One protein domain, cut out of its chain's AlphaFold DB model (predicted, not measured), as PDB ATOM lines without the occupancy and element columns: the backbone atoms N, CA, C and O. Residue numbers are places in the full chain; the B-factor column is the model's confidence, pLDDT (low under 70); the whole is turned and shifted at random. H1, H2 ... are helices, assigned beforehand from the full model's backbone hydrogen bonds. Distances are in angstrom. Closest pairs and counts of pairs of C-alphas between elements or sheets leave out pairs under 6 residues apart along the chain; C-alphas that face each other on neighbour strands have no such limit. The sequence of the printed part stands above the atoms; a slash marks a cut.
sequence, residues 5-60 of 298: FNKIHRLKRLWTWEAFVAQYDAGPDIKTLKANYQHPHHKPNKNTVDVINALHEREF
ATOM      1  N   PHE A   5      93.277  69.768 107.802       92.94
ATOM      2  CA  PHE A   5      93.815  70.590 108.891       92.94
ATOM      3  C   PHE A   5      94.330  69.724 110.056       92.94
ATOM      4  O   PHE A   5      95.494  69.820 110.438       92.94
ATOM      5  N   ASN A   6      93.493  68.815 110.571       92.25
ATOM      6  CA  ASN A   6      93.869  67.924 111.671       92.25
ATOM      7  C   ASN A   6      95.025  66.991 111.284       92.25
ATOM      8  O   ASN A   6      95.937  66.774 112.081       92.25
ATOM      9  N   LYS A   7      95.002  66.454 110.058       94.44
ATOM     10  CA  LYS A   7      96.056  65.560 109.558       94.44
ATOM     11  C   LYS A   7      97.408  66.277 109.472       94.44
ATOM     12  O   LYS A   7      98.401  65.738 109.949       94.44
ATOM     13  N   ILE A   8      97.440  67.510 108.957       95.88
ATOM     14  CA  ILE A   8      98.659  68.336 108.909       95.88
ATOM     15  C   ILE A   8      99.185  68.598 110.323       95.88
ATOM     16  O   ILE A   8     100.385  68.477 110.546       95.88
ATOM     17  N   HIS A   9      98.317  68.918 111.290       95.69
ATOM     18  CA  HIS A   9      98.736  69.126 112.682       95.69
ATOM     19  C   HIS A   9      99.389  67.888 113.299       95.69
ATOM     20  O   HIS A   9     100.425  68.016 113.948       95.69
ATOM     21  N   ARG A  10      98.826  66.696 113.072       94.69
ATOM     22  CA  ARG A  10      99.418  65.432 113.540       94.69
ATOM     23  C   ARG A  10     100.773  65.162 112.897       94.69
ATOM     24  O   ARG A  10     101.745  64.962 113.615       94.69
ATOM     25  N   LEU A  11     100.854  65.226 111.568       96.44
ATOM     26  CA  LEU A  11     102.099  65.000 110.824       96.44
ATOM     27  C   LEU A  11     103.186  66.014 111.217       96.44
ATOM     28  O   LEU A  11     104.342  65.656 111.418       96.44
ATOM     29  N   LYS A  12     102.814  67.280 111.438       96.50
ATOM     30  CA  LYS A  12     103.750  68.337 111.844       96.50
ATOM     31  C   LYS A  12     104.359  68.129 113.240       96.50
ATOM     32  O   LYS A  12     105.354  68.786 113.558       96.50
ATOM     33  N   ARG A  13     103.803  67.240 114.073       94.44
ATOM     34  CA  ARG A  13     104.428  66.819 115.342       94.44
ATOM     35  C   ARG A  13     105.624  65.897 115.125       94.44
ATOM     36  O   ARG A  13     106.506  65.878 115.971       94.44
ATOM     37  N   LEU A  14     105.646  65.164 114.014       95.50
ATOM     38  CA  LEU A  14     106.716  64.225 113.684       95.50
ATOM     39  C   LEU A  14     107.920  64.939 113.061       95.50
ATOM     40  O   LEU A  14     109.058  64.519 113.257       95.50
ATOM     41  N   TRP A  15     107.680  66.028 112.323       96.00
ATOM     42  CA  TRP A  15     108.686  66.619 111.435       96.00
ATOM     43  C   TRP A  15     108.781  68.143 111.533       96.00
ATOM     44  O   TRP A  15     107.810  68.836 111.846       96.00
ATOM     45  N   THR A  16     109.946  68.706 111.196       96.38
ATOM     46  CA  THR A  16     110.075  70.135 110.845       96.38
ATOM     47  C   THR A  16     109.330  70.434 109.538       96.38
ATOM     48  O   THR A  16     108.841  69.521 108.878       96.38
ATOM     49  N   TRP A  17     109.191  71.705 109.148       96.44
ATOM     50  CA  TRP A  17     108.518  72.025 107.879       96.44
ATOM     51  C   TRP A  17     109.293  71.488 106.676       96.44
ATOM     52  O   TRP A  17     108.697  70.957 105.748       96.44
ATOM     53  N   GLU A  18     110.613  71.586 106.731       96.19
ATOM     54  CA  GLU A  18     111.536  71.124 105.704       96.19
ATOM     55  C   GLU A  18     111.488  69.596 105.601       96.19
ATOM     56  O   GLU A  18     111.305  69.053 104.515       96.19
ATOM     57  N   ALA A  19     111.541  68.902 106.745       96.81
ATOM     58  CA  ALA A  19     111.431  67.449 106.789       96.81
ATOM     59  C   ALA A  19     110.043  66.949 106.364       96.81
ATOM     60  O   ALA A  19     109.958  65.870 105.790       96.81
ATOM     61  N   PHE A  20     108.975  67.721 106.609       97.19
ATOM     62  CA  PHE A  20     107.620  67.396 106.153       97.19
ATOM     63  C   PHE A  20     107.536  67.463 104.622       97.19
ATOM     64  O   PHE A  20     107.070  66.516 103.997       97.19
ATOM     65  N   VAL A  21     108.040  68.531 103.995       96.88
ATOM     66  CA  VAL A  21     108.035  68.622 102.524       96.88
ATOM     67  C   VAL A  21     108.911  67.546 101.880       96.88
ATOM     68  O   VAL A  21     108.564  67.044 100.821       96.88
ATOM     69  N   ALA A  22     109.984  67.115 102.547       96.69
ATOM     70  CA  ALA A  22     110.827  66.016 102.077       96.69
ATOM     71  C   ALA A  22     110.148  64.627 102.101       96.69
ATOM     72  O   ALA A  22     110.750  63.659 101.646       96.69
ATOM     73  N   GLN A  23     108.923  64.494 102.630       97.25
ATOM     74  CA  GLN A  23     108.210  63.208 102.671       97.25
ATOM     75  C   GLN A  23     107.505  62.839 101.362       97.25
ATOM     76  O   GLN A  23     106.911  61.761 101.286       97.25
ATOM     77  N   TYR A  24     107.515  63.723 100.364       95.19
ATOM     78  CA  TYR A  24     106.847  63.523  99.082       95.19
ATOM     79  C   TYR A  24     107.616  64.195  97.942       95.19
ATOM     80  O   TYR A  24     108.187  65.268  98.116       95.19
ATOM     81  N   ASP A  25     107.567  63.592  96.754       91.25
ATOM     82  CA  ASP A  25     108.280  64.104  95.575       91.25
ATOM     83  C   ASP A  25     107.556  65.291  94.924       91.25
ATOM     84  O   ASP A  25     108.176  66.259  94.483       91.25
ATOM     85  N   ALA A  26     106.221  65.237  94.878       92.06
ATOM     86  CA  ALA A  26     105.368  66.287  94.334       92.06
ATOM     87  C   ALA A  26     104.178  66.538  95.268       92.06
ATOM     88  O   ALA A  26     103.459  65.613  95.642       92.06
ATOM     89  N   GLY A  27     103.954  67.795  95.651       93.38
ATOM     90  CA  GLY A  27     102.928  68.143  96.631       93.38
ATOM     91  C   GLY A  27     102.872  69.639  96.950       93.38
ATOM     92  O   GLY A  27     103.421  70.449  96.200       93.38
ATOM     93  N   PRO A  28     102.175  70.038  98.029       94.81
ATOM     94  CA  PRO A  28     102.087  71.440  98.434       94.81
ATOM     95  C   PRO A  28     103.459  72.004  98.833       94.81
ATOM     96  O   PRO A  28     104.290  71.298  99.398       94.81
ATOM     97  N   ASP A  29     103.691  73.294  98.601       95.31
ATOM     98  CA  ASP A  29     104.875  73.972  99.137       95.31
ATOM     99  C   ASP A  29     104.731  74.264 100.648       95.31
ATOM    100  O   ASP A  29     103.643  74.181 101.235       95.31
ATOM    101  N   ILE A  30     105.837  74.648 101.304       96.25
ATOM    102  CA  ILE A  30     105.842  74.996 102.739       96.25
ATOM    103  C   ILE A  30     104.814  76.094 103.046       96.25
ATOM    104  O   ILE A  30     104.165  76.066 104.093       96.25
ATOM    105  N   LYS A  31     104.656  77.075 102.148       95.81
ATOM    106  CA  LYS A  31     103.723  78.194 102.332       95.81
ATOM    107  C   LYS A  31     102.277  77.697 102.388       95.81
ATOM    108  O   LYS A  31     101.529  78.094 103.283       95.81
ATOM    109  N   THR A  32     101.905  76.800 101.484       94.62
ATOM    110  CA  THR A  32     100.585  76.170 101.408       94.62
ATOM    111  C   THR A  32     100.327  75.299 102.631       94.62
ATOM    112  O   THR A  32      99.248  75.393 103.223       94.62
ATOM    113  N   LEU A  33     101.311  74.506 103.069       94.75
ATOM    114  CA  LEU A  33     101.199  73.719 104.300       94.75
ATOM    115  C   LEU A  33     100.995  74.606 105.532       94.75
ATOM    116  O   LEU A  33     100.074  74.366 106.310       94.75
ATOM    117  N   LYS A  34     101.798  75.667 105.690       95.19
ATOM    118  CA  LYS A  34     101.658  76.625 106.798       95.19
ATOM    119  C   LYS A  34     100.289  77.303 106.787       95.19
ATOM    120  O   LYS A  34      99.665  77.404 107.840       95.19
ATOM    121  N   ALA A  35      99.786  77.697 105.617       93.06
ATOM    122  CA  ALA A  35      98.455  78.283 105.496       93.06
ATOM    123  C   ALA A  35      97.355  77.304 105.942       93.06
ATOM    124  O   ALA A  35      96.480  77.682 106.721       93.06
ATOM    125  N   ASN A  36      97.418  76.039 105.511       92.38
ATOM    126  CA  ASN A  36      96.461  75.008 105.925       92.38
ATOM    127  C   ASN A  36      96.642  74.568 107.388       92.38
ATOM    128  O   ASN A  36      95.693  74.089 107.991       92.38
ATOM    129  N   TYR A  37      97.822  74.750 107.981       92.94
ATOM    130  CA  TYR A  37      98.071  74.505 109.405       92.94
ATOM    131  C   TYR A  37      97.533  75.631 110.298       92.94
ATOM    132  O   TYR A  37      97.056  75.379 111.401       92.94
ATOM    133  N   GLN A  38      97.603  76.882 109.841       90.38
ATOM    134  CA  GLN A  38      97.178  78.052 110.618       90.38
ATOM    135  C   GLN A  38      95.675  78.331 110.518       90.38
ATOM    136  O   GLN A  38      95.105  78.995 111.385       90.38
ATOM    137  N   HIS A  39      95.021  77.880 109.446       88.56
ATOM    138  CA  HIS A  39      93.671  78.320 109.111       88.56
ATOM    139  C   HIS A  39      92.711  77.141 108.915       88.56
ATOM    140  O   HIS A  39      92.631  76.594 107.817       88.56
ATOM    141  N   PRO A  40      91.895  76.792 109.932       85.94
ATOM    142  CA  PRO A  40      90.949  75.673 109.837       85.94
ATOM    143  C   PRO A  40      89.804  75.893 108.834       85.94
ATOM    144  O   PRO A  40      89.067  74.958 108.531       85.94
ATOM    145  N   HIS A  41      89.626  77.114 108.321       84.62
ATOM    146  CA  HIS A  41      88.655  77.442 107.271       84.62
ATOM    147  C   HIS A  41      89.224  77.327 105.851       84.62
ATOM    148  O   HIS A  41      88.464  77.434 104.888       84.62
ATOM    149  N   HIS A  42      90.540  77.153 105.693       86.69
ATOM    150  CA  HIS A  42      91.143  77.035 104.372       86.69
ATOM    151  C   HIS A  42      90.707  75.707 103.744       86.69
ATOM    152  O   HIS A  42      90.904  74.642 104.329       86.69
ATOM    153  N   LYS A  43      90.106  75.767 102.552       89.81
ATOM    154  CA  LYS A  43      89.824  74.578 101.747       89.81
ATOM    155  C   LYS A  43      91.097  74.138 101.005       89.81
ATOM    156  O   LYS A  43      91.495  74.833 100.070       89.81
ATOM    157  N   PRO A  44      91.720  73.004 101.361       90.62
ATOM    158  CA  PRO A  44      92.869  72.491 100.622       90.62
ATOM    159  C   PRO A  44      92.462  72.086  99.198       90.62
ATOM    160  O   PRO A  44      91.333  71.648  98.955       90.62
ATOM    161  N   ASN A  45      93.390  72.218  98.250       93.25
ATOM    162  CA  ASN A  45      93.197  71.680  96.903       93.25
ATOM    163  C   ASN A  45      93.313  70.142  96.904       93.25
ATOM    164  O   ASN A  45      93.837  69.555  97.850       93.25
ATOM    165  N   LYS A  46      92.839  69.495  95.830       94.25
ATOM    166  CA  LYS A  46      92.815  68.027  95.722       94.25
ATOM    167  C   LYS A  46      94.202  67.400  95.919       94.25
ATOM    168  O   LYS A  46      94.340  66.523  96.758       94.25
ATOM    169  N   ASN A  47      95.230  67.922  95.248       94.62
ATOM    170  CA  ASN A  47      96.601  67.416  95.378       94.62
ATOM    171  C   ASN A  47      97.106  67.445  96.836       94.62
ATOM    172  O   ASN A  47      97.689  66.486  97.325       94.62
ATOM    173  N   THR A  48      96.824  68.530  97.563       95.00
ATOM    174  CA  THR A  48      97.162  68.656  98.989       95.00
ATOM    175  C   THR A  48      96.415  67.621  99.820       95.00
ATOM    176  O   THR A  48      97.004  67.015 100.708       95.00
ATOM    177  N   VAL A  49      95.122  67.419  99.557       95.38
ATOM    178  CA  VAL A  49      94.324  66.407 100.259       95.38
ATOM    179  C   VAL A  49      94.911  65.017 100.038       95.38
ATOM    180  O   VAL A  49      95.130  64.311 101.018       95.38
ATOM    181  N   ASP A  50      95.212  64.659  98.791       95.75
ATOM    182  CA  ASP A  50      95.694  63.328  98.416       95.75
ATOM    183  C   ASP A  50      97.060  63.030  99.061       95.75
ATOM    184  O   ASP A  50      97.209  62.018  99.747       95.75
ATOM    185  N   VAL A  51      98.024  63.959  98.965       97.00
ATOM    186  CA  VAL A  51      99.355  63.816  99.592       97.00
ATOM    187  C   VAL A  51      99.254  63.709 101.115       97.00
ATOM    188  O   VAL A  51      99.854  62.826 101.725       97.00
ATOM    189  N   ILE A  52      98.469  64.581 101.755       97.25
ATOM    190  CA  ILE A  52      98.308  64.560 103.215       97.25
ATOM    191  C   ILE A  52      97.582  63.297 103.685       97.25
ATOM    192  O   ILE A  52      97.891  62.791 104.765       97.25
ATOM    193  N   ASN A  53      96.628  62.780 102.910       95.38
ATOM    194  CA  ASN A  53      95.955  61.525 103.225       95.38
ATOM    195  C   ASN A  53      96.936  60.353 103.189       95.38
ATOM    196  O   ASN A  53      97.017  59.643 104.186       95.38
ATOM    197  N   ALA A  54      97.725  60.228 102.118       95.12
ATOM    198  CA  ALA A  54      98.705  59.156 101.970       95.12
ATOM    199  C   ALA A  54      99.755  59.170 103.096       95.12
ATOM    200  O   ALA A  54     100.024  58.144 103.717       95.12
ATOM    201  N   LEU A  55     100.304  60.345 103.426       96.69
ATOM    202  CA  LEU A  55     101.253  60.476 104.536       96.69
ATOM    203  C   LEU A  55     100.611  60.139 105.879       96.69
ATOM    204  O   LEU A  55     101.209  59.453 106.700       96.69
ATOM    205  N   HIS A  56      99.386  60.608 106.119       95.31
ATOM    206  CA  HIS A  56      98.696  60.303 107.366       95.31
ATOM    207  C   HIS A  56      98.366  58.813 107.487       95.31
ATOM    208  O   HIS A  56      98.446  58.286 108.586       95.31
ATOM    209  N   GLU A  57      97.988  58.130 106.411       93.19
ATOM    210  CA  GLU A  57      97.754  56.678 106.427       93.19
ATOM    211  C   GLU A  57      99.040  55.893 106.684       93.19
ATOM    212  O   GLU A  57      99.005  54.899 107.404       93.19
ATOM    213  N   ARG A  58     100.180  56.373 106.173       94.81
ATOM    214  CA  ARG A  58     101.495  55.778 106.437       94.81
ATOM    215  C   ARG A  58     101.912  55.905 107.906       94.81
ATOM    216  O   ARG A  58     102.355  54.926 108.493       94.81
ATOM    217  N   GLU A  59     101.780  57.096 108.491       95.12
ATOM    218  CA  GLU A  59     102.259  57.377 109.858       95.12
ATOM    219  C   GLU A  59     101.229  57.051 110.953       95.12
ATOM    220  O   GLU A  59     101.581  56.794 112.103       95.12
ATOM    221  N   PHE A  60      99.940  57.081 110.614       91.12
ATOM    222  CA  PHE A  60      98.821  56.819 111.519       91.12
ATOM    223  C   PHE A  60      97.856  55.825 110.857       91.12
ATOM    224  O   PHE A  60      96.732  56.208 110.493       91.12
TER     225      PHE A  60
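This is residues 5 to 60 of the 298 residues of an uncharacterized protein of Hahella chejuensis (strain KCTC 2396) (UniProt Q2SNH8). The longest helix, H4, packs at a slant on H1, and H1 in turn packs steeply on H3, their three centres making a triangle; the short H2 sits near the later residues of H1 and the beginning of H3. The printed part has 56 residues, with four named helices in the order H1, H2, H3, H4 and no named strand; the class is all helix. The whole is compact, with a radius of gyration of the C-alphas of 10.0 A, and it is rounded, spanning 25 by 20 by 20 A.

H4, residues 46 to 59, is 20.1 A long from first to last C-alpha, from (92.815, 68.027, 95.722) to (102.259, 57.377, 109.858). H1, residues 5 to 14, measures 15.2 A and begins with C-alpha 5 at (93.815, 70.590, 108.891). H3, residues 30 to 38, measures 12.1 A, and H2, residues 17 to 21, measures 6.4 A.

H4 and H1 touch, the closest C-alphas being those of His 56 and Lys 7, 6.3 A apart. They run the same way at a steep tilt of 45 degrees. H1 and H3 touch, with the C-alphas of Phe 5 and Tyr 37 closest at 5.8 A. They run opposite ways at a steep tilt of 65 degrees. H2 and H3 only just touch, with 3 pairs of C-alphas within 8 A, the closest being Trp 17 and Ile 30 at 6.5 A. H1 and H2 are close but not clearly touching, the closest C-alphas, those of Lys 12 and Phe 20, being 6.9 A apart. H2 and H4 are apart; H3 and H4 are only just apart, at 8.4 A. Every O i to N i+4 pair is within hydrogen-bond range in H2, H3 and H4; in H1, 5 of 6 are.

The C-alphas farthest apart are those of Asp 25 and His 41, 26.5 A. The printed part has no cut. The link from H1 to H2 is tight, and those from H2 to H3 and from H3 to H4 are short. The mean pLDDT of the printed part is 94.1, and no printed residue is under 70.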